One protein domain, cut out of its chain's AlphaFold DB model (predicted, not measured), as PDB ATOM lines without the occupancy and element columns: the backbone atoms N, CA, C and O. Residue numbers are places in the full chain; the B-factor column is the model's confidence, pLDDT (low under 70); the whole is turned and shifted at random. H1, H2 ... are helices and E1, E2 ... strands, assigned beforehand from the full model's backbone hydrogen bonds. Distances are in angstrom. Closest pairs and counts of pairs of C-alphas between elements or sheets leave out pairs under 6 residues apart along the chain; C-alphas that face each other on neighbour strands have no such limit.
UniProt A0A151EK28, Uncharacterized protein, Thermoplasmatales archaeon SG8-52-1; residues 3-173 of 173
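This is residues 3 to 173 of the 173 residues of an uncharacterized protein of Thermoplasmatales archaeon SG8-52-1 (UniProt A0A151EK28). A strongly twisted sheet of four strands, E1 E5 E6 E7, makes the core, and a smaller sheet, E2 E3 E4, crosses it near one end, only partly face to face with it. H2 covers E4 of the smaller sheet, the hairpin E8 and E9 comes near the first residue of E6, and H1 and the unnamed residues 3 to 19 lie far from the middle. The printed part has 171 residues, with four named helices and nine strands in the order E1 H1 E2 E3 E4 H2 H3 E5 H4 E6 E7 E8 E9; the three sheets are antiparallel. The class is mixed, helices and strands, with under half of the residues in named elements. The whole is compact, with a radius of gyration of the C-alphas of 16.3 A and spans of 42 by 40 by 40 A.

Begin at edge strand E1, residues 20 to 23, where N 21 and O 94 of its antiparallel neighbour E5, residues 89 to 95, are 2.9 A apart. Next to E5 comes E6, residues 115 to 120, with N 93 and O 116 at 3.0 A, then E7, residues 134 to 138, with N 117 and O 137 at 3.0 A. H1, residues 33 to 36, touches no helix. E2, residues 42 to 47, E3, 54 to 59, and E4, 62 to 67, form a meander, each strand the antiparallel neighbour of the one before; look at N 45 and O 56, 2.8 A, and N 57 and O 65, 2.9 A. These two sheets form a sandwich, two sheets face to face, their strands at 68 degrees; the closest C-alphas of E4 and E5 are those of Lys 62 and Ile 89, 6.0 A. H2, residues 71 to 81, lies over E4 at a height of 9.1 A over the sheet, making two layers, and runs along the strands, at 16 degrees to E4 on the local plane; their closest C-alphas are those of Ala 66 and Arg 77, 6.2 A. H3, residues 84 to 87, is on the same face and only grazes the four-stranded sheet. H4, residues 106 to 109, is on that larger sheet, over none of its strands, at a height of 7.2 A. In the hairpin E8, residues 149 to 153, and E9, residues 159 to 164, N 152 and O 160 are 2.8 A apart. Every O i to N i+4 pair of H2 is within hydrogen-bond range; H1, H3 and H4 are too short for one.

Find C-alpha 20 at (170.665, 185.817, 232.973), where E1 begins. E5 runs 17.6 A from C-alpha 89 at (169.267, 191.709, 216.367), E6 17.2 A, E3 16.6 A and H2 15.2 A. E9 ends at C-alpha 164, (159.067, 197.791, 235.810).

The two C-alphas farthest apart, Ser 8 and Thr 69, are 48.7 A apart. The printed part has no cut, E6 to E7 is the long link, and no printed residue is under 70 in pLDDT.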
ATOM      1  N   ASP A   3     171.930 181.410 231.507       92.12
ATOM      2  CA  ASP A   3     173.232 181.265 232.155       92.12
ATOM      3  C   ASP A   3     173.014 181.284 233.669       92.12
ATOM      4  O   ASP A   3     172.731 182.323 234.268       92.12
ATOM      5  N   ILE A   4     173.134 180.109 234.284       92.31
ATOM      6  CA  ILE A   4     172.953 179.910 235.726       92.31
ATOM      7  C   ILE A   4     174.284 179.736 236.470       92.31
ATOM      8  O   ILE A   4     174.285 179.429 237.660       92.31
ATOM      9  N   GLY A   5     175.426 179.905 235.789       91.69
ATOM     10  CA  GLY A   5     176.758 179.660 236.355       91.69
ATOM     11  C   GLY A   5     177.135 178.185 236.512       91.69
ATOM     12  O   GLY A   5     178.117 177.881 237.187       91.69
ATOM     13  N   ASP A   6     176.381 177.260 235.909       91.31
ATOM     14  CA  ASP A   6     176.759 175.846 235.859       91.31
ATOM     15  C   ASP A   6     177.753 175.604 234.717       91.31
ATOM     16  O   ASP A   6     177.389 175.603 233.541       91.31
ATOM     17  N   CYS A   7     179.010 175.369 235.088       91.62
ATOM     18  CA  CYS A   7     180.085 174.980 234.178       91.62
ATOM     19  C   CYS A   7     180.683 173.614 234.570       91.62
ATOM     20  O   CYS A   7     181.891 173.396 234.483       91.62
ATOM     21  N   SER A   8     179.850 172.697 235.072       93.50
ATOM     22  CA  SER A   8     180.286 171.386 235.577       93.50
ATOM     23  C   SER A   8     180.543 170.331 234.493       93.50
ATOM     24  O   SER A   8     181.160 169.301 234.776       93.50
ATOM     25  N   LYS A   9     180.093 170.553 233.251       92.50
ATOM     26  CA  LYS A   9     180.217 169.603 232.135       92.50
ATOM     27  C   LYS A   9     181.243 170.070 231.107       92.50
ATOM     28  O   LYS A   9     181.343 171.250 230.781       92.50
ATOM     29  N   THR A  10     181.961 169.110 230.528       94.06
ATOM     30  CA  THR A  10     182.923 169.357 229.450       94.06
ATOM     31  C   THR A  10     182.275 170.105 228.285       94.06
ATOM     32  O   THR A  10     181.241 169.682 227.772       94.06
ATOM     33  N   GLY A  11     182.916 171.189 227.849       86.94
ATOM     34  CA  GLY A  11     182.460 172.007 226.723       86.94
ATOM     35  C   GLY A  11     181.418 173.068 227.082       86.94
ATOM     36  O   GLY A  11     181.019 173.814 226.193       86.94
ATOM     37  N   GLN A  12     180.992 173.168 228.348       88.44
ATOM     38  CA  GLN A  12     180.202 174.313 228.796       88.44
ATOM     39  C   GLN A  12     181.053 175.582 228.840       88.44
ATOM     40  O   GLN A  12     182.254 175.554 229.109       88.44
ATOM     41  N   PHE A  13     180.379 176.692 228.578       85.19
ATOM     42  CA  PHE A  13     180.905 178.039 228.666       85.19
ATOM     43  C   PHE A  13     179.896 178.865 229.460       85.19
ATOM     44  O   PHE A  13     178.691 178.713 229.257       85.19
ATOM     45  N   ILE A  14     180.391 179.699 230.369       89.31
ATOM     46  CA  ILE A  14     179.583 180.610 231.183       89.31
ATOM     47  C   ILE A  14     180.245 181.981 231.204       89.31
ATOM     48  O   ILE A  14     181.462 182.089 231.013       89.31
ATOM     49  N   ASN A  15     179.462 183.002 231.531       89.06
ATOM     50  CA  ASN A  15     180.007 184.283 231.944       89.06
ATOM     51  C   ASN A  15     180.303 184.265 233.454       89.06
ATOM     52  O   ASN A  15     179.689 183.526 234.226       89.06
ATOM     53  N   PHE A  16     181.280 185.064 233.890       88.44
ATOM     54  CA  PHE A  16     181.518 185.317 235.311       88.44
ATOM     55  C   PHE A  16     181.615 186.835 235.557       88.44
ATOM     56  O   PHE A  16     182.577 187.446 235.086       88.44
ATOM     57  N   PRO A  17     180.669 187.445 236.298       92.88
ATOM     58  CA  PRO A  17     179.517 186.804 236.940       92.88
ATOM     59  C   PRO A  17     178.498 186.249 235.928       92.88
ATOM     60  O   PRO A  17     178.407 186.719 234.800       92.88
ATOM     61  N   SER A  18     177.744 185.231 236.347       94.06
ATOM     62  CA  SER A  18     176.632 184.649 235.584       94.06
ATOM     63  C   SER A  18     175.287 185.213 236.053       94.06
ATOM     64  O   SER A  18     175.229 186.055 236.958       94.06
ATOM     65  N   GLY A  19     174.189 184.707 235.489       94.88
ATOM     66  CA  GLY A  19     172.835 184.944 235.982       94.88
ATOM     67  C   GLY A  19     172.014 185.790 235.028       94.88
ATOM     68  O   GLY A  19     171.740 186.952 235.316       94.88
ATOM     69  N   GLU A  20     171.575 185.187 233.930       95.69
ATOM     70  CA  GLU A  20     170.665 185.817 232.973       95.69
ATOM     71  C   GLU A  20     169.748 184.785 232.303       95.69
ATOM     72  O   GLU A  20     170.075 183.597 232.204       95.69
ATOM     73  N   GLY A  21     168.598 185.246 231.820       95.06
ATOM     74  CA  GLY A  21     167.783 184.529 230.844       95.06
ATOM     75  C   GLY A  21     167.893 185.209 229.484       95.06
ATOM     76  O   GLY A  21     167.738 186.424 229.406       95.06
ATOM     77  N   PHE A  22     168.121 184.444 228.418       96.00
ATOM     78  CA  PHE A  22     168.349 185.004 227.083       96.00
ATOM     79  C   PHE A  22     167.764 184.148 225.959       96.00
ATOM     80  O   PHE A  22     167.554 182.934 226.100       96.00
ATOM     81  N   ILE A  23     167.486 184.783 224.823       96.88
ATOM     82  CA  ILE A  23     167.034 184.121 223.598       96.88
ATOM     83  C   ILE A  23     167.431 184.937 222.363       96.88
ATOM     84  O   ILE A  23     167.363 186.165 222.387       96.88
ATOM     85  N   ALA A  24     167.765 184.263 221.260       97.50
ATOM     86  CA  ALA A  24     167.786 184.908 219.953       97.50
ATOM     87  C   ALA A  24     166.347 185.261 219.524       97.50
ATOM     88  O   ALA A  24     165.500 184.362 219.446       97.50
ATOM     89  N   PRO A  25     166.019 186.540 219.259       96.38
ATOM     90  CA  PRO A  25     164.701 186.907 218.755       96.38
ATOM     91  C   PRO A  25     164.405 186.224 217.418       96.38
ATOM     92  O   PRO A  25     165.312 185.826 216.691       96.38
ATOM     93  N   TYR A  26     163.126 186.124 217.049       97.00
ATOM     94  CA  TYR A  26     162.767 185.585 215.739       97.00
ATOM     95  C   TYR A  26     163.329 186.464 214.608       97.00
ATOM     96  O   TYR A  26     162.904 187.612 214.418       97.00
ATOM     97  N   GLU A  27     164.270 185.904 213.845       96.69
ATOM     98  CA  GLU A  27     165.073 186.646 212.867       96.69
ATOM     99  C   GLU A  27     164.396 186.802 211.499       96.69
ATOM    100  O   GLU A  27     164.841 187.608 210.684       96.69
ATOM    101  N   GLY A  28     163.312 186.061 211.236       94.56
ATOM    102  CA  GLY A  28     162.711 186.002 209.899       94.56
ATOM    103  C   GLY A  28     163.594 185.257 208.895       94.56
ATOM    104  O   GLY A  28     163.741 185.704 207.757       94.56
ATOM    105  N   ALA A  29     164.228 184.160 209.323       92.25
ATOM    106  CA  ALA A  29     165.140 183.385 208.488       92.25
ATOM    107  C   ALA A  29     164.425 182.780 207.256       92.25
ATOM    108  O   ALA A  29     163.244 182.438 207.355       92.25
ATOM    109  N   PRO A  30     165.103 182.630 206.098       91.62
ATOM    110  CA  PRO A  30     164.463 182.186 204.853       91.62
ATOM    111  C   PRO A  30     163.726 180.842 204.941       91.62
ATOM    112  O   PRO A  30     162.713 180.663 204.277       91.62
ATOM    113  N   ASP A  31     164.208 179.917 205.771       93.44
ATOM    114  CA  ASP A  31     163.609 178.599 206.024       93.44
ATOM    115  C   ASP A  31     162.362 178.649 206.925       93.44
ATOM    116  O   ASP A  31     161.629 177.668 207.037       93.44
ATOM    117  N   GLU A  32     162.101 179.786 207.568       93.56
ATOM    118  CA  GLU A  32     161.037 179.962 208.561       93.56
ATOM    119  C   GLU A  32     160.029 181.054 208.175       93.56
ATOM    120  O   GLU A  32     158.912 181.079 208.702       93.56
ATOM    121  N   ILE A  33     160.403 181.953 207.259       95.19
ATOM    122  CA  ILE A  33     159.623 183.144 206.898       95.19
ATOM    123  C   ILE A  33     158.282 182.800 206.242       95.19
ATOM    124  O   ILE A  33     157.293 183.484 206.485       95.19
ATOM    125  N   GLU A  34     158.203 181.711 205.471       95.94
ATOM    126  CA  GLU A  34     156.938 181.258 204.874       95.94
ATOM    127  C   GLU A  34     155.930 180.803 205.938       95.94
ATOM    128  O   GLU A  34     154.722 180.956 205.763       95.94
ATOM    129  N   LYS A  35     156.422 180.268 207.062       95.69
ATOM    130  CA  LYS A  35     155.587 179.719 208.133       95.69
ATOM    131  C   LYS A  35     155.149 180.778 209.140       95.69
ATOM    132  O   LYS A  35     153.999 180.762 209.571       95.69
ATOM    133  N   TYR A  36     156.058 181.661 209.551       94.75
ATOM    134  CA  TYR A  36     155.801 182.619 210.635       94.75
ATOM    135  C   TYR A  36     155.687 184.076 210.159       94.75
ATOM    136  O   TYR A  36     155.314 184.949 210.946       94.75
ATOM    137  N   GLY A  37     155.941 184.342 208.875       96.12
ATOM    138  CA  GLY A  37     155.944 185.681 208.295       96.12
ATOM    139  C   GLY A  37     157.211 186.473 208.627       96.12
ATOM    140  O   GLY A  37     158.196 185.946 209.135       96.12
ATOM    141  N   GLU A  38     157.193 187.772 208.330       96.25
ATOM    142  CA  GLU A  38     158.313 188.656 208.661       96.25
ATOM    143  C   GLU A  38     158.442 188.874 210.175       96.25
ATOM    144  O   GLU A  38     157.447 188.969 210.901       96.25
ATOM    145  N   SER A  39     159.682 189.047 210.646       97.00
ATOM    146  CA  SER A  39     159.931 189.469 212.023       97.00
ATOM    147  C   SER A  39     159.229 190.796 212.324       97.00
ATOM    148  O   SER A  39     159.319 191.768 211.571       97.00
ATOM    149  N   LYS A  40     158.543 190.852 213.469       96.75
ATOM    150  CA  LYS A  40     157.832 192.050 213.941       96.75
ATOM    151  C   LYS A  40     158.733 193.010 214.721       96.75
ATOM    152  O   LYS A  40     158.253 194.062 215.150       96.75
ATOM    153  N   THR A  41     160.010 192.670 214.911       97.56
ATOM    154  CA  THR A  41     160.988 193.504 215.618       97.56
ATOM    155  C   THR A  41     161.094 194.863 214.939       97.56
ATOM    156  O   THR A  41     161.467 194.961 213.767       97.56
ATOM    157  N   LYS A  42     160.759 195.927 215.671       97.88
ATOM    158  CA  LYS A  42     160.851 197.303 215.187       97.88
ATOM    159  C   LYS A  42     161.034 198.289 216.331       97.88
ATOM    160  O   LYS A  42     160.508 198.073 217.421       97.88
ATOM    161  N   GLY A  43     161.706 199.403 216.067       98.00
ATOM    162  CA  GLY A  43     161.836 200.492 217.031       98.00
ATOM    163  C   GLY A  43     163.140 201.263 216.898       98.00
ATOM    164  O   GLY A  43     163.828 201.190 215.880       98.00
ATOM    165  N   ILE A  44     163.462 202.016 217.948       98.25
ATOM    166  CA  ILE A  44     164.744 202.702 218.093       98.25
ATOM    167  C   ILE A  44     165.540 201.986 219.176       98.25
ATOM    168  O   ILE A  44     165.103 201.940 220.323       98.25
ATOM    169  N   LEU A  45     166.703 201.462 218.803       98.00
ATOM    170  CA  LEU A  45     167.680 200.880 219.711       98.00
ATOM    171  C   LEU A  45     168.698 201.968 220.094       98.00
ATOM    172  O   LEU A  45     169.459 202.410 219.225       98.00
ATOM    173  N   PRO A  46     168.689 202.468 221.341       96.94
ATOM    174  CA  PRO A  46     169.775 203.300 221.838       96.94
ATOM    175  C   PRO A  46     171.035 202.450 222.023       96.94
ATOM    176  O   PRO A  46     170.931 201.304 222.436       96.94
ATOM    177  N   ASP A  47     172.203 203.017 221.741       95.38
ATOM    178  CA  ASP A  47     173.505 202.372 221.934       95.38
ATOM    179  C   ASP A  47     174.415 203.309 222.740       95.38
ATOM    180  O   ASP A  47     174.790 204.394 222.281       95.38
ATOM    181  N   ASN A  48     174.687 202.904 223.980       89.44
ATOM    182  CA  ASN A  48     175.485 203.617 224.975       89.44
ATOM    183  C   ASN A  48     176.932 203.092 225.075       89.44
ATOM    184  O   ASN A  48     177.665 203.560 225.941       89.44
ATOM    185  N   GLN A  49     177.375 202.201 224.178       83.56
ATOM    186  CA  GLN A  49     178.742 201.643 224.139       83.56
ATOM    187  C   GLN A  49     179.782 202.622 223.550       83.56
ATOM    188  O   GLN A  49     180.895 202.256 223.162       83.56
ATOM    189  N   HIS A  50     179.415 203.890 223.396       78.44
ATOM    190  CA  HIS A  50     180.188 204.910 222.701       78.44
ATOM    191  C   HIS A  50     180.188 206.196 223.527       78.44
ATOM    192  O   HIS A  50     179.224 206.456 224.241       78.44
ATOM    193  N   ASP A  51     181.203 207.063 223.367       77.31
ATOM    194  CA  ASP A  51     181.265 208.316 224.155       77.31
ATOM    195  C   ASP A  51     180.022 209.216 223.988       77.31
ATOM    196  O   ASP A  51     179.817 210.132 224.773       77.31
ATOM    197  N   ASN A  52     179.211 208.979 222.949       84.06
ATOM    198  CA  ASN A  52     177.915 209.614 222.750       84.06
ATOM    199  C   ASN A  52     176.840 208.546 222.540       84.06
ATOM    200  O   ASN A  52     177.066 207.590 221.800       84.06
ATOM    201  N   LEU A  53     175.647 208.784 223.094       92.31
ATOM    202  CA  LEU A  53     174.479 207.933 222.883       92.31
ATOM    203  C   LEU A  53     174.082 207.912 221.399       92.31
ATOM    204  O   LEU A  53     173.591 208.905 220.852       92.31
ATOM    205  N   MET A  54     174.268 206.761 220.765       95.69
ATOM    206  CA  MET A  54     173.857 206.499 219.393       95.69
ATOM    207  C   MET A  54     172.415 205.986 219.354       95.69
ATOM    208  O   MET A  54     171.862 205.528 220.354       95.69
ATOM    209  N   LYS A  55     171.778 206.096 218.187       97.31
ATOM    210  CA  LYS A  55     170.413 205.611 217.952       97.31
ATOM    211  C   LYS A  55     170.367 204.843 216.645       97.31
ATOM    212  O   LYS A  55     170.762 205.371 215.602       97.31
ATOM    213  N   TYR A  56     169.835 203.632 216.690       98.50
ATOM    214  CA  TYR A  56     169.664 202.778 215.525       98.50
ATOM    215  C   TYR A  56     168.182 202.531 215.261       98.50
ATOM    216  O   TYR A  56     167.448 202.143 216.169       98.50
ATOM    217  N   ARG A  57     167.725 202.747 214.023       98.75
ATOM    218  CA  ARG A  57     166.393 202.293 213.611       98.75
ATOM    219  C   ARG A  57     166.464 200.809 213.294       98.75
ATOM    220  O   ARG A  57     167.295 200.394 212.485       98.75
ATOM    221  N   VAL A  58     165.580 200.045 213.918       98.75
ATOM    222  CA  VAL A  58     165.444 198.604 213.733       98.75
ATOM    223  C   VAL A  58     164.112 198.318 213.061       98.75
ATOM    224  O   VAL A  58     163.085 198.843 213.494       98.75
ATOM    225  N   GLU A  59     164.128 197.476 212.035       98.50
ATOM    226  CA  GLU A  59     162.945 196.936 211.365       98.50
ATOM    227  C   GLU A  59     163.237 195.507 210.902       98.50
ATOM    228  O   GLU A  59     164.331 195.227 210.414       98.50
ATOM    229  N   LYS A  60     162.262 194.601 211.049       97.75
ATOM    230  CA  LYS A  60     162.339 193.208 210.575       97.75
ATOM    231  C   LYS A  60     163.635 192.507 211.008       97.75
ATOM    232  O   LYS A  60     164.358 191.943 210.196       97.75
ATOM    233  N   ASN A  61     163.937 192.608 212.303       98.19
ATOM    234  CA  ASN A  61     165.140 192.074 212.953       98.19
ATOM    235  C   ASN A  61     166.486 192.660 212.494       98.19
ATOM    236  O   ASN A  61     167.537 192.122 212.836       98.19
ATOM    237  N   LYS A  62     166.489 193.769 211.750       98.25
ATOM    238  CA  LYS A  62     167.719 194.397 211.266       98.25
ATOM    239  C   LYS A  62     167.826 195.855 211.678       98.25
ATOM    240  O   LYS A  62     166.870 196.618 211.577       98.25
ATOM    241  N   ILE A  63     169.028 196.271 212.059       98.69
ATOM    242  CA  ILE A  63     169.421 197.678 212.108       98.69
ATOM    243  C   ILE A  63     169.483 198.196 210.671       98.69
ATOM    244  O   ILE A  63     170.399 197.868 209.911       98.69
ATOM    245  N   ILE A  64     168.524 199.033 210.295       98.44
ATOM    246  CA  ILE A  64     168.436 199.595 208.945       98.44
ATOM    247  C   ILE A  64     169.111 200.964 208.841       98.44
ATOM    248  O   ILE A  64     169.617 201.316 207.779       98.44
ATOM    249  N   GLU A  65     169.214 201.718 209.940       98.06
ATOM    250  CA  GLU A  65     169.831 203.046 209.927       98.06
ATOM    251  C   GLU A  65     170.528 203.389 211.246       98.06
ATOM    252  O   GLU A  65     169.973 203.168 212.318       98.06
ATOM    253  N   ALA A  66     171.702 204.023 211.151       97.75
ATOM    254  CA  ALA A  66     172.257 204.830 212.234       97.75
ATOM    255  C   ALA A  66     171.802 206.291 212.100       97.75
ATOM    256  O   ALA A  66     172.143 206.972 211.124       97.75
ATOM    257  N   ILE A  67     171.011 206.735 213.076       97.44
ATOM    258  CA  ILE A  67     170.306 208.016 213.072       97.44
ATOM    259  C   ILE A  67     171.245 209.125 213.545       97.44
ATOM    260  O   ILE A  67     171.962 208.974 214.535       97.44
ATOM    261  N   GLY A  68     171.176 210.270 212.870       94.88
ATOM    262  CA  GLY A  68     171.905 211.482 213.225       94.88
ATOM    263  C   GLY A  68     172.908 211.905 212.158       94.88
ATOM    264  O   GLY A  68     172.907 211.411 211.027       94.88
ATOM    265  N   THR A  69     173.764 212.849 212.532       94.06
ATOM    266  CA  THR A  69     174.791 213.437 211.671       94.06
ATOM    267  C   THR A  69     176.145 213.452 212.381       94.06
ATOM    268  O   THR A  69     176.234 213.296 213.600       94.06
ATOM    269  N   GLY A  70     177.220 213.637 211.614       94.06
ATOM    270  CA  GLY A  70     178.579 213.761 212.138       94.06
ATOM    271  C   GLY A  70     179.423 212.496 211.993       94.06
ATOM    272  O   GLY A  70     178.938 211.414 211.668       94.06
ATOM    273  N   LYS A  71     180.730 212.650 212.240       94.88
ATOM    274  CA  LYS A  71     181.758 211.649 211.910       94.88
ATOM    275  C   LYS A  71     181.483 210.265 212.511       94.88
ATOM    276  O   LYS A  71     181.559 209.277 211.788       94.88
ATOM    277  N   LYS A  72     181.100 210.197 213.792       92.69
ATOM    278  CA  LYS A  72     180.802 208.929 214.481       92.69
ATOM    279  C   LYS A  72     179.618 208.183 213.857       92.69
ATOM    280  O   LYS A  72     179.668 206.967 213.703       92.69
ATOM    281  N   VAL A  73     178.570 208.899 213.440       95.19
ATOM    282  CA  VAL A  73     177.419 208.287 212.755       95.19
ATOM    283  C   VAL A  73     177.849 207.700 211.411       95.19
ATOM    284  O   VAL A  73     177.493 206.563 211.102       95.19
ATOM    285  N   GLU A  74     178.675 208.415 210.642       96.25
ATOM    286  CA  GLU A  74     179.213 207.889 209.379       96.25
ATOM    287  C   GLU A  74     180.117 206.668 209.584       96.25
ATOM    288  O   GLU A  74     180.070 205.718 208.803       96.25
ATOM    289  N   GLU A  75     180.923 206.651 210.647       95.75
ATOM    290  CA  GLU A  75     181.737 205.489 211.021       95.75
ATOM    291  C   GLU A  75     180.861 204.275 211.341       95.75
ATOM    292  O   GLU A  75     181.139 203.182 210.847       95.75
ATOM    293  N   ARG A  76     179.752 204.459 212.069       95.69
ATOM    294  CA  ARG A  76     178.779 203.386 212.328       95.69
ATOM    295  C   ARG A  76     178.096 202.898 211.051       95.69
ATOM    296  O   ARG A  76     177.958 201.693 210.858       95.69
ATOM    297  N   ARG A  77     177.738 203.794 210.126       97.12
ATOM    298  CA  ARG A  77     177.204 203.399 208.808       97.12
ATOM    299  C   ARG A  77     178.208 202.552 208.031       97.12
ATOM    300  O   ARG A  77     177.844 201.493 207.527       97.12
ATOM    301  N   LYS A  78     179.482 202.959 207.989       97.94
ATOM    302  CA  LYS A  78     180.562 202.171 207.367       97.94
ATOM    303  C   LYS A  78     180.757 200.822 208.060       97.94
ATOM    304  O   LYS A  78     180.924 199.815 207.380       97.94
ATOM    305  N   PHE A  79     180.697 200.792 209.390       97.12
ATOM    306  CA  PHE A  79     180.798 199.568 210.183       97.12
ATOM    307  C   PHE A  79     179.714 198.549 209.812       97.12
ATOM    308  O   PHE A  79     180.048 197.385 209.591       97.12
ATOM    309  N   PHE A  80     178.454 198.977 209.689       97.88
ATOM    310  CA  PHE A  80     177.356 198.096 209.284       97.88
ATOM    311  C   PHE A  80     177.389 197.752 207.787       97.88
ATOM    312  O   PHE A  80     177.020 196.649 207.404       97.88
ATOM    313  N   ASN A  81     177.862 198.656 206.924       97.50
ATOM    314  CA  ASN A  81     178.002 198.387 205.485       97.50
ATOM    315  C   ASN A  81     179.131 197.405 205.160       97.50
ATOM    316  O   ASN A  81     179.117 196.794 204.096       97.50
ATOM    317  N   LYS A  82     180.110 197.243 206.057       98.00
ATOM    318  CA  LYS A  82     181.199 196.276 205.876       98.00
ATOM    319  C   LYS A  82     180.702 194.825 205.919       98.00
ATOM    320  O   LYS A  82     181.319 193.970 205.295       98.00
ATOM    321  N   ASN A  83     179.632 194.550 206.664       97.88
ATOM    322  CA  ASN A  83     179.053 193.215 206.788       97.88
ATOM    323  C   ASN A  83     177.585 193.315 207.245       97.88
ATOM    324  O   ASN A  83     177.327 193.711 208.381       97.88
ATOM    325  N   ASP A  84     176.638 192.925 206.381       97.31
ATOM    326  CA  ASP A  84     175.190 193.017 206.654       97.31
ATOM    327  C   ASP A  84     174.769 192.211 207.888       97.31
ATOM    328  O   ASP A  84     173.887 192.636 208.629       97.31
ATOM    329  N   THR A  85     175.447 191.093 208.174       98.00
ATOM    330  CA  THR A  85     175.126 190.244 209.339       98.00
ATOM    331  C   THR A  85     175.310 190.975 210.670       98.00
ATOM    332  O   THR A  85     174.640 190.649 211.644       98.00
ATOM    333  N   ARG A  86     176.124 192.041 210.710       98.50
ATOM    334  CA  ARG A  86     176.290 192.905 211.893       98.50
ATOM    335  C   ARG A  86     175.025 193.684 212.247       98.50
ATOM    336  O   ARG A  86     174.972 194.308 213.297       98.50
ATOM    337  N   ARG A  87     174.038 193.732 211.351       98.44
ATOM    338  CA  ARG A  87     172.772 194.441 211.560       98.44
ATOM    339  C   ARG A  87     171.724 193.576 212.252       98.44
ATOM    340  O   ARG A  87     170.706 194.126 212.650       98.44
ATOM    341  N   ASN A  88     171.933 192.267 212.355       98.62
ATOM    342  CA  ASN A  88     170.973 191.344 212.953       98.62
ATOM    343  C   ASN A  88     170.769 191.650 214.439       98.62
ATOM    344  O   ASN A  88     171.756 191.815 215.144       98.62
ATOM    345  N   ILE A  89     169.527 191.714 214.922       98.69
ATOM    346  CA  ILE A  89     169.267 191.709 216.367       98.69
ATOM    347  C   ILE A  89     169.449 190.276 216.853       98.69
ATOM    348  O   ILE A  89     168.709 189.382 216.446       98.69
ATOM    349  N   ALA A  90     170.473 190.081 217.673       98.38
ATOM    350  CA  ALA A  90     171.029 188.773 217.970       98.38
ATOM    351  C   ALA A  90     170.505 188.187 219.276       98.38
ATOM    352  O   ALA A  90     170.331 186.978 219.345       98.38
ATOM    353  N   GLU A  91     170.229 189.022 220.277       98.38
ATOM    354  CA  GLU A  91     169.830 188.565 221.606       98.38
ATOM    355  C   GLU A  91     168.816 189.514 222.240       98.38
ATOM    356  O   GLU A  91     168.931 190.737 222.134       98.38
ATOM    357  N   LEU A  92     167.824 188.930 222.910       97.81
ATOM    358  CA  LEU A  92     167.035 189.559 223.954       97.81
ATOM    359  C   LEU A  92     167.415 188.886 225.272       97.81
ATOM    360  O   LEU A  92     167.095 187.709 225.469       97.81
ATOM    361  N   GLY A  93     168.054 189.639 226.159       97.19
ATOM    362  CA  GLY A  93     168.523 189.136 227.438       97.19
ATOM    363  C   GLY A  93     167.974 189.921 228.625       97.19
ATOM    364  O   GLY A  93     167.611 191.099 228.530       97.19
ATOM    365  N   ILE A  94     167.830 189.218 229.743       97.06
ATOM    366  CA  ILE A  94     167.377 189.759 231.019       97.06
ATOM    367  C   ILE A  94     168.347 189.287 232.094       97.06
ATOM    368  O   ILE A  94     168.394 188.095 232.412       97.06
ATOM    369  N   GLY A  95     169.071 190.229 232.688       96.00
ATOM    370  CA  GLY A  95     169.898 189.968 233.853       96.00
ATOM    371  C   GLY A  95     169.037 189.536 235.036       96.00
ATOM    372  O   GLY A  95     168.017 190.152 235.347       96.00
ATOM    373  N   CYS A  96     169.439 188.461 235.701       94.94
ATOM    374  CA  CYS A  96     168.711 187.820 236.794       94.94
ATOM    375  C   CYS A  96     169.556 187.706 238.068       94.94
ATOM    376  O   CYS A  96     169.081 187.162 239.064       94.94
ATOM    377  N   ASN A  97     170.789 188.218 238.083       94.88
ATOM    378  CA  ASN A  97     171.672 188.120 239.236       94.88
ATOM    379  C   ASN A  97     171.397 189.262 240.234       94.88
ATOM    380  O   ASN A  97     171.746 190.412 239.964       94.88
ATOM    381  N   PRO A  98     170.825 188.990 241.426       91.94
ATOM    382  CA  PRO A  98     170.538 190.035 242.411       91.94
ATOM    383  C   PRO A  98     171.800 190.610 243.074       91.94
ATOM    384  O   PRO A  98     171.705 191.580 243.824       91.94
ATOM    385  N   ARG A  99     172.970 189.993 242.849       93.75
ATOM    386  CA  ARG A  99     174.267 190.424 243.386       93.75
ATOM    387  C   ARG A  99     175.095 191.229 242.386       93.75
ATOM    388  O   ARG A  99     176.056 191.852 242.822       93.75
ATOM    389  N   ALA A 100     174.754 191.191 241.099       95.00
ATOM    390  CA  ALA A 100     175.434 191.985 240.084       95.00
ATOM    391  C   ALA A 100     175.108 193.471 240.274       95.00
ATOM    392  O   ALA A 100     173.986 193.837 240.649       95.00
ATOM    393  N   VAL A 101     176.087 194.330 240.008       94.88
ATOM    394  CA  VAL A 101     175.931 195.786 240.077       94.88
ATOM    395  C   VAL A 101     176.398 196.436 238.784       94.88
ATOM    396  O   VAL A 101     177.221 195.889 238.066       94.88
ATOM    397  N   VAL A 102     175.877 197.627 238.489       94.50
ATOM    398  CA  VAL A 102     176.335 198.382 237.319       94.50
ATOM    399  C   VAL A 102     177.756 198.883 237.574       94.50
ATOM    400  O   VAL A 102     177.977 199.674 238.496       94.50
ATOM    401  N   THR A 103     178.702 198.433 236.758       92.81
ATOM    402  CA  THR A 103     180.128 198.786 236.829       92.81
ATOM    403  C   THR A 103     180.628 199.508 235.582       92.81
ATOM    404  O   THR A 103     181.707 200.103 235.620       92.81
ATOM    405  N   GLY A 104     179.862 199.486 234.487       89.38
ATOM    406  CA  GLY A 104     180.325 199.917 233.168       89.38
ATOM    407  C   GLY A 104     181.105 198.829 232.423       89.38
ATOM    408  O   GLY A 104     181.635 199.092 231.343       89.38
ATOM    409  N   ASN A 105     181.202 197.622 232.990       91.75
ATOM    410  CA  ASN A 105     181.674 196.434 232.296       91.75
ATOM    411  C   ASN A 105     180.465 195.627 231.818       91.75
ATOM    412  O   ASN A 105     179.699 195.125 232.638       91.75
ATOM    413  N   THR A 106     180.351 195.453 230.501       93.38
ATOM    414  CA  THR A 106     179.246 194.730 229.858       93.38
ATOM    415  C   THR A 106     178.959 193.370 230.501       93.38
ATOM    416  O   THR A 106     177.801 193.086 230.771       93.38
ATOM    417  N   LEU A 107     179.990 192.579 230.836       93.31
ATOM    418  CA  LEU A 107     179.806 191.222 231.372       93.31
ATOM    419  C   LEU A 107     179.098 191.185 232.728       93.31
ATOM    420  O   LEU A 107     178.450 190.194 233.040       93.31
ATOM    421  N   GLU A 108     179.247 192.219 233.559       95.19
ATOM    422  CA  GLU A 108     178.498 192.310 234.815       95.19
ATOM    423  C   GLU A 108     177.189 193.080 234.624       95.19
ATOM    424  O   GLU A 108     176.156 192.668 235.157       95.19
ATOM    425  N   ASP A 109     177.213 194.154 233.830       95.31
ATOM    426  CA  ASP A 109     176.058 195.015 233.573       95.31
ATOM    427  C   ASP A 109     174.886 194.239 232.946       95.31
ATOM    428  O   ASP A 109     173.733 194.490 233.305       95.31
ATOM    429  N   GLU A 110     175.159 193.265 232.073       95.25
ATOM    430  CA  GLU A 110     174.142 192.402 231.449       95.25
ATOM    431  C   GLU A 110     173.493 191.422 232.447       95.25
ATOM    432  O   GLU A 110     172.376 190.954 232.237       95.25
ATOM    433  N   LYS A 111     174.139 191.157 233.592       96.31
ATOM    434  CA  LYS A 111     173.596 190.279 234.649       96.31
ATOM    435  C   LYS A 111     172.736 191.029 235.659       96.31
ATOM    436  O   LYS A 111     171.986 190.399 236.412       96.31
ATOM    437  N   VAL A 112     172.821 192.360 235.698       94.69
ATOM    438  CA  VAL A 112     172.010 193.207 236.584       94.69
ATOM    439  C   VAL A 112     170.539 193.101 236.186       94.69
ATOM    440  O   VAL A 112     170.228 193.172 235.007       94.69
ATOM    441  N   GLY A 113     169.638 193.002 237.175       86.44
ATOM    442  CA  GLY A 113     168.171 192.913 237.046       86.44
ATOM    443  C   GLY A 113     167.497 193.893 236.070       86.44
ATOM    444  O   GLY A 113     166.811 194.816 236.520       86.44
ATOM    445  N   GLY A 114     167.654 193.694 234.762       91.06
ATOM    446  CA  GLY A 114     167.406 194.663 233.697       91.06
ATOM    447  C   GLY A 114     167.530 194.035 232.304       91.06
ATOM    448  O   GLY A 114     167.774 192.843 232.174       91.06
ATOM    449  N   LEU A 115     167.283 194.834 231.266       96.94
ATOM    450  CA  LEU A 115     167.277 194.390 229.869       96.94
ATOM    451  C   LEU A 115     168.653 194.586 229.235       96.94
ATOM    452  O   LEU A 115     169.236 195.659 229.403       96.94
ATOM    453  N   HIS A 116     169.075 193.660 228.385       97.44
ATOM    454  CA  HIS A 116     170.048 193.932 227.331       97.44
ATOM    455  C   HIS A 116     169.556 193.415 225.980       97.44
ATOM    456  O   HIS A 116     168.698 192.534 225.882       97.44
ATOM    457  N   ILE A 117     170.050 194.043 224.919       98.25
ATOM    458  CA  ILE A 117     169.784 193.640 223.539       98.25
ATOM    459  C   ILE A 117     171.116 193.594 222.812       98.25
ATOM    460  O   ILE A 117     171.849 194.587 222.830       98.25
ATOM    461  N   ALA A 118     171.388 192.490 222.121       98.38
ATOM    462  CA  ALA A 118     172.585 192.359 221.305       98.38
ATOM    463  C   ALA A 118     172.303 192.516 219.812       98.38
ATOM    464  O   ALA A 118     171.197 192.244 219.328       98.38
ATOM    465  N   TYR A 119     173.332 192.889 219.052       98.62
ATOM    466  CA  TYR A 119     173.333 192.776 217.595       98.62
ATOM    467  C   TYR A 119     174.563 192.027 217.062       98.62
ATOM    468  O   TYR A 119     175.631 192.022 217.674       98.62
ATOM    469  N   GLY A 120     174.414 191.419 215.883       98.62
ATOM    470  CA  GLY A 120     175.431 190.622 215.204       98.62
ATOM    471  C   GLY A 120     175.136 189.123 215.241       98.62
ATOM    472  O   GLY A 120     174.118 188.661 214.724       98.62
ATOM    473  N   ASN A 121     176.075 188.358 215.786       98.44
ATOM    474  CA  ASN A 121     176.116 186.906 215.738       98.44
ATOM    475  C   ASN A 121     175.133 186.291 216.732       98.44
ATOM    476  O   ASN A 121     175.234 186.563 217.921       98.44
ATOM    477  N   SER A 122     174.250 185.414 216.275       98.06
ATOM    478  CA  SER A 122     173.290 184.700 217.124       98.06
ATOM    479  C   SER A 122     173.441 183.177 217.057       98.06
ATOM    480  O   SER A 122     172.782 182.468 217.815       98.06
ATOM    481  N   ASP A 123     174.328 182.658 216.197       96.44
ATOM    482  CA  ASP A 123     174.472 181.214 215.946       96.44
ATOM    483  C   ASP A 123     174.790 180.396 217.215       96.44
ATOM    484  O   ASP A 123     174.226 179.327 217.442       96.44
ATOM    485  N   HIS A 124     175.635 180.937 218.088       92.62
ATOM    486  CA  HIS A 124     176.063 180.326 219.343       92.62
ATOM    487  C   HIS A 124     174.977 180.303 220.429       92.62
ATOM    488  O   HIS A 124     175.100 179.547 221.391       92.62
ATOM    489  N   ILE A 125     173.901 181.078 220.255       93.75
ATOM    490  CA  ILE A 125     172.737 181.123 221.148       93.75
ATOM    491  C   ILE A 125     171.454 180.652 220.441       93.75
ATOM    492  O   ILE A 125     170.341 181.046 220.790       93.75
ATOM    493  N   GLY A 126     171.593 179.792 219.430       93.88
ATOM    494  CA  GLY A 126     170.460 179.148 218.761       93.88
ATOM    495  C   GLY A 126     169.712 180.023 217.750       93.88
ATOM    496  O   GLY A 126     168.670 179.598 217.251       93.88
ATOM    497  N   GLY A 127     170.227 181.212 217.429       96.69
ATOM    498  CA  GLY A 127     169.775 182.000 216.284       96.69
ATOM    499  C   GLY A 127     170.301 181.455 214.951       96.69
ATOM    500  O   GLY A 127     170.996 180.437 214.896       96.69
ATOM    501  N   LYS A 128     169.948 182.118 213.844       96.25
ATOM    502  CA  LYS A 128     170.241 181.653 212.474       96.25
ATOM    503  C   LYS A 128     171.353 182.456 211.801       96.25
ATOM    504  O   LYS A 128     171.866 182.045 210.760       96.25
ATOM    505  N   THR A 129     171.743 183.587 212.381       97.44
ATOM    506  CA  THR A 129     172.702 184.508 211.778       97.44
ATOM    507  C   THR A 129     174.103 184.297 212.331       97.44
ATOM    508  O   THR A 129     174.381 184.570 213.499       97.44
ATOM    509  N   LYS A 130     175.020 183.904 211.443       97.94
ATOM    510  CA  LYS A 130     176.456 183.915 211.719       97.94
ATOM    511  C   LYS A 130     177.065 185.273 211.370       97.94
ATOM    512  O   LYS A 130     176.972 185.709 210.224       97.94
ATOM    513  N   SER A 131     177.711 185.927 212.331       98.06
ATOM    514  CA  SER A 131     178.385 187.219 212.138       98.06
ATOM    515  C   SER A 131     179.804 187.222 212.707       98.06
ATOM    516  O   SER A 131     180.231 186.278 213.364       98.06
ATOM    517  N   ASP A 132     180.554 188.289 212.439       97.88
ATOM    518  CA  ASP A 132     181.936 188.471 212.891       97.88
ATOM    519  C   ASP A 132     182.054 189.184 214.248       97.88
ATOM    520  O   ASP A 132     183.154 189.535 214.669       97.88
ATOM    521  N   LEU A 133     180.925 189.423 214.916       97.75
ATOM    522  CA  LEU A 133     180.833 190.068 216.224       97.75
ATOM    523  C   LEU A 133     179.509 189.750 216.905       97.75
ATOM    524  O   LEU A 133     178.531 189.448 216.229       97.75
ATOM    525  N   HIS A 134     179.479 189.925 218.218       97.56
ATOM    526  CA  HIS A 134     178.284 189.996 219.048       97.56
ATOM    527  C   HIS A 134     178.481 191.179 220.000       97.56
ATOM    528  O   HIS A 134     179.555 191.294 220.592       97.56
ATOM    529  N   ILE A 135     177.530 192.115 220.043       97.44
ATOM    530  CA  ILE A 135     177.649 193.340 220.845       97.44
ATOM    531  C   ILE A 135     176.388 193.543 221.665       97.44
ATOM    532  O   ILE A 135     175.356 193.920 221.107       97.44
ATOM    533  N   ASP A 136     176.521 193.373 222.974       97.06
ATOM    534  CA  ASP A 136     175.487 193.635 223.968       97.06
ATOM    535  C   ASP A 136     175.359 195.120 224.284       97.06
ATOM    536  O   ASP A 136     176.339 195.838 224.513       97.06
ATOM    537  N   ILE A 137     174.117 195.590 224.336       97.38
ATOM    538  CA  ILE A 137     173.773 196.918 224.827       97.38
ATOM    539  C   ILE A 137     172.897 196.747 226.059       97.38
ATOM    540  O   ILE A 137     171.774 196.247 225.977       97.38
ATOM    541  N   CYS A 138     173.419 197.192 227.196       96.94
ATOM    542  CA  CYS A 138     172.763 197.061 228.486       96.94
ATOM    543  C   CYS A 138     171.870 198.274 228.781       96.94
ATOM    544  O   CYS A 138     172.247 199.425 228.538       96.94
ATOM    545  N   PHE A 139     170.706 198.008 229.375       96.75
ATOM    546  CA  PHE A 139     169.738 199.005 229.838       96.75
ATOM    547  C   PHE A 139     169.293 198.864 231.316       96.75
ATOM    548  O   PHE A 139     168.135 199.205 231.613       96.75
ATOM    549  N   PRO A 140     170.123 198.378 232.270       95.06
ATOM    550  CA  PRO A 140     169.786 198.445 233.686       95.06
ATOM    551  C   PRO A 140     169.701 199.896 234.178       95.06
ATOM    552  O   PRO A 140     170.186 200.844 233.555       95.06
ATOM    553  N   LYS A 141     169.076 200.068 235.345       93.81
ATOM    554  CA  LYS A 141     168.964 201.367 236.012       93.81
ATOM    555  C   LYS A 141     170.344 201.987 236.277       93.81
ATOM    556  O   LYS A 141     171.193 201.338 236.877       93.81
ATOM    557  N   GLY A 142     170.521 203.264 235.939       90.06
ATOM    558  CA  GLY A 142     171.748 204.032 236.167       90.06
ATOM    559  C   GLY A 142     172.629 204.228 234.931       90.06
ATOM    560  O   GLY A 142     173.561 205.027 234.992       90.06
ATOM    561  N   LEU A 143     172.336 203.557 233.812       91.75
ATOM    562  CA  LEU A 143     173.039 203.774 232.546       91.75
ATOM    563  C   LEU A 143     172.454 204.951 231.741       91.75
ATOM    564  O   LEU A 143     171.317 205.364 231.980       91.75
ATOM    565  N   PRO A 144     173.186 205.483 230.735       92.25
ATOM    566  CA  PRO A 144     172.705 206.586 229.891       92.25
ATOM    567  C   PRO A 144     171.362 206.332 229.183       92.25
ATOM    568  O   PRO A 144     170.667 207.280 228.813       92.25
ATOM    569  N   ALA A 145     171.000 205.063 228.984       93.75
ATOM    570  CA  ALA A 145     169.690 204.627 228.531       93.75
ATOM    571  C   ALA A 145     169.212 203.478 229.426       93.75
ATOM    572  O   ALA A 145     169.971 202.552 229.695       93.75
ATOM    573  N   GLU A 146     167.953 203.535 229.857       94.94
ATOM    574  CA  GLU A 146     167.355 202.532 230.741       94.94
ATOM    575  C   GLU A 146     166.063 201.968 230.148       94.94
ATOM    576  O   GLU A 146     165.226 202.705 229.609       94.94
ATOM    577  N   ALA A 147     165.846 200.667 230.328       96.00
ATOM    578  CA  ALA A 147     164.612 200.001 229.943       96.00
ATOM    579  C   ALA A 147     163.594 200.108 231.080       96.00
ATOM    580  O   ALA A 147     163.529 199.255 231.960       96.00
ATOM    581  N   LYS A 148     162.767 201.159 231.067       96.75
ATOM    582  CA  LYS A 148     161.769 201.377 232.132       96.75
ATOM    583  C   LYS A 148     160.767 200.231 232.260       96.75
ATOM    584  O   LYS A 148     160.403 199.883 233.384       96.75
ATOM    585  N   THR A 149     160.339 199.674 231.130       97.12
ATOM    586  CA  THR A 149     159.334 198.614 231.068       97.12
ATOM    587  C   THR A 149     159.706 197.591 230.005       97.12
ATOM    588  O   THR A 149     160.085 197.966 228.895       97.12
ATOM    589  N   LEU A 150     159.531 196.311 230.328       97.00
ATOM    590  CA  LEU A 150     159.511 195.207 229.370       97.00
ATOM    591  C   LEU A 150     158.236 194.406 229.606       97.00
ATOM    592  O   LEU A 150     157.991 193.952 230.724       97.00
ATOM    593  N   THR A 151     157.429 194.237 228.563       97.50
ATOM    594  CA  THR A 151     156.149 193.533 228.641       97.50
ATOM    595  C   THR A 151     156.164 192.334 227.710       97.50
ATOM    596  O   THR A 151     156.300 192.493 226.499       97.50
ATOM    597  N   LEU A 152     155.974 191.147 228.275       95.94
ATOM    598  CA  LEU A 152     155.621 189.952 227.528       95.94
ATOM    599  C   LEU A 152     154.134 190.021 227.174       95.94
ATOM    600  O   LEU A 152     153.298 190.267 228.047       95.94
ATOM    601  N   ILE A 153     153.817 189.828 225.897       97.00
ATOM    602  CA  ILE A 153     152.447 189.728 225.392       97.00
ATOM    603  C   ILE A 153     152.275 188.299 224.884       97.00
ATOM    604  O   ILE A 153     152.966 187.908 223.946       97.00
ATOM    605  N   ASN A 154     151.394 187.536 225.523       95.75
ATOM    606  CA  ASN A 154     151.109 186.152 225.156       95.75
ATOM    607  C   ASN A 154     150.129 186.078 223.971       95.75
ATOM    608  O   ASN A 154     149.487 187.071 223.620       95.75
ATOM    609  N   ASP A 155     149.969 184.886 223.395       94.44
ATOM    610  CA  ASP A 155     149.080 184.639 222.248       94.44
ATOM    611  C   ASP A 155     147.598 184.933 222.550       94.44
ATOM    612  O   ASP A 155     146.842 185.341 221.668       94.44
ATOM    613  N   ASP A 156     147.183 184.792 223.812       96.81
ATOM    614  CA  ASP A 156     145.847 185.163 224.297       96.81
ATOM    615  C   ASP A 156     145.693 186.676 224.572       96.81
ATOM    616  O   ASP A 156     144.652 187.126 225.049       96.81
ATOM    617  N   ASN A 157     146.712 187.475 224.240       96.31
ATOM    618  CA  ASN A 157     146.862 188.905 224.524       96.31
ATOM    619  C   ASN A 157     146.997 189.273 226.010       96.31
ATOM    620  O   ASN A 157     147.007 190.467 226.339       96.31
ATOM    621  N   SER A 158     147.140 188.297 226.911       97.50
ATOM    622  CA  SER A 158     147.515 188.583 228.293       97.50
ATOM    623  C   SER A 158     148.907 189.218 228.343       97.50
ATOM    624  O   SER A 158     149.775 188.960 227.505       97.50
ATOM    625  N   LYS A 159     149.103 190.120 229.308       97.75
ATOM    626  CA  LYS A 159     150.315 190.933 229.426       97.75
ATOM    627  C   LYS A 159     150.977 190.708 230.769       97.75
ATOM    628  O   LYS A 159     150.330 190.835 231.807       97.75
ATOM    629  N   ILE A 160     152.279 190.460 230.741       96.62
ATOM    630  CA  ILE A 160     153.114 190.339 231.931       96.62
ATOM    631  C   ILE A 160     154.225 191.374 231.817       96.62
ATOM    632  O   ILE A 160     155.070 191.308 230.930       96.62
ATOM    633  N   GLU A 161     154.231 192.358 232.712       96.62
ATOM    634  CA  GLU A 161     155.381 193.251 232.847       96.62
ATOM    635  C   GLU A 161     156.495 192.496 233.566       96.62
ATOM    636  O   GLU A 161     156.360 192.217 234.756       96.62
ATOM    637  N   LEU A 162     157.560 192.159 232.839       95.69
ATOM    638  CA  LEU A 162     158.758 191.496 233.353       95.69
ATOM    639  C   LEU A 162     159.689 192.503 234.032       95.69
ATOM    640  O   LEU A 162     160.222 192.242 235.105       95.69
ATOM    641  N   ILE A 163     159.844 193.682 233.426       96.31
ATOM    642  CA  ILE A 163     160.625 194.795 233.976       96.31
ATOM    643  C   ILE A 163     159.675 195.958 234.240       96.31
ATOM    644  O   ILE A 163     158.861 196.300 233.380       96.31
ATOM    645  N   ARG A 164     159.796 196.579 235.418       95.81
ATOM    646  CA  ARG A 164     159.067 197.791 235.810       95.81
ATOM    647  C   ARG A 164     160.006 198.741 236.548       95.81
ATOM    648  O   ARG A 164     160.701 198.337 237.476       95.81
ATOM    649  N   ASN A 165     159.998 200.019 236.172       93.88
ATOM    650  CA  ASN A 165     160.905 201.041 236.711       93.88
ATOM    651  C   ASN A 165     162.390 200.641 236.604       93.88
ATOM    652  O   ASN A 165     163.156 200.831 237.554       93.88
ATOM    653  N   SER A 166     162.771 200.072 235.455       93.31
ATOM    654  CA  SER A 166     164.144 199.630 235.161       93.31
ATOM    655  C   SER A 166     164.651 198.506 236.074       93.31
ATOM    656  O   SER A 166     165.855 198.375 236.281       93.31
ATOM    657  N   ARG A 167     163.739 197.718 236.662       91.25
ATOM    658  CA  ARG A 167     164.056 196.559 237.506       91.25
ATOM    659  C   ARG A 167     163.247 195.334 237.102       91.25
ATOM    660  O   ARG A 167     162.035 195.444 236.900       91.25
ATOM    661  N   LEU A 168     163.912 194.183 237.033       94.19
ATOM    662  CA  LEU A 168     163.263 192.879 236.923       94.19
ATOM    663  C   LEU A 168     162.320 192.644 238.111       94.19
ATOM    664  O   LEU A 168     162.646 192.944 239.263       94.19
ATOM    665  N   ARG A 169     161.148 192.090 237.818       93.50
ATOM    666  CA  ARG A 169     160.168 191.643 238.803       93.50
ATOM    667  C   ARG A 169     160.473 190.208 239.219       93.50
ATOM    668  O   ARG A 169     159.943 189.263 238.643       93.50
ATOM    669  N   TYR A 170     161.367 190.067 240.196       86.88
ATOM    670  CA  TYR A 170     161.842 188.776 240.708       86.88
ATOM    671  C   TYR A 170     160.728 187.874 241.246       86.88
ATOM    672  O   TYR A 170     160.897 186.666 241.267       86.88
ATOM    673  N   GLU A 171     159.584 188.429 241.646       90.00
ATOM    674  CA  GLU A 171     158.418 187.648 242.068       90.00
ATOM    675  C   GLU A 171     157.768 186.824 240.939       90.00
ATOM    676  O   GLU A 171     156.831 186.074 241.197       90.00
ATOM    677  N   LEU A 172     158.217 187.011 239.694       86.19
ATOM    678  CA  LEU A 172     157.795 186.235 238.526       86.19
ATOM    679  C   LEU A 172     158.720 185.046 238.221       86.19
ATOM    680  O   LEU A 172     158.392 184.274 237.320       86.19
ATOM    681  N   LEU A 173     159.872 184.952 238.900       76.94
ATOM    682  CA  LEU A 173     160.847 183.867 238.745       76.94
ATOM    683  C   LEU A 173     160.547 182.687 239.675       76.94
ATOM    684  O   LEU A 173     160.035 182.920 240.794       76.94
TER     685      LEU A 173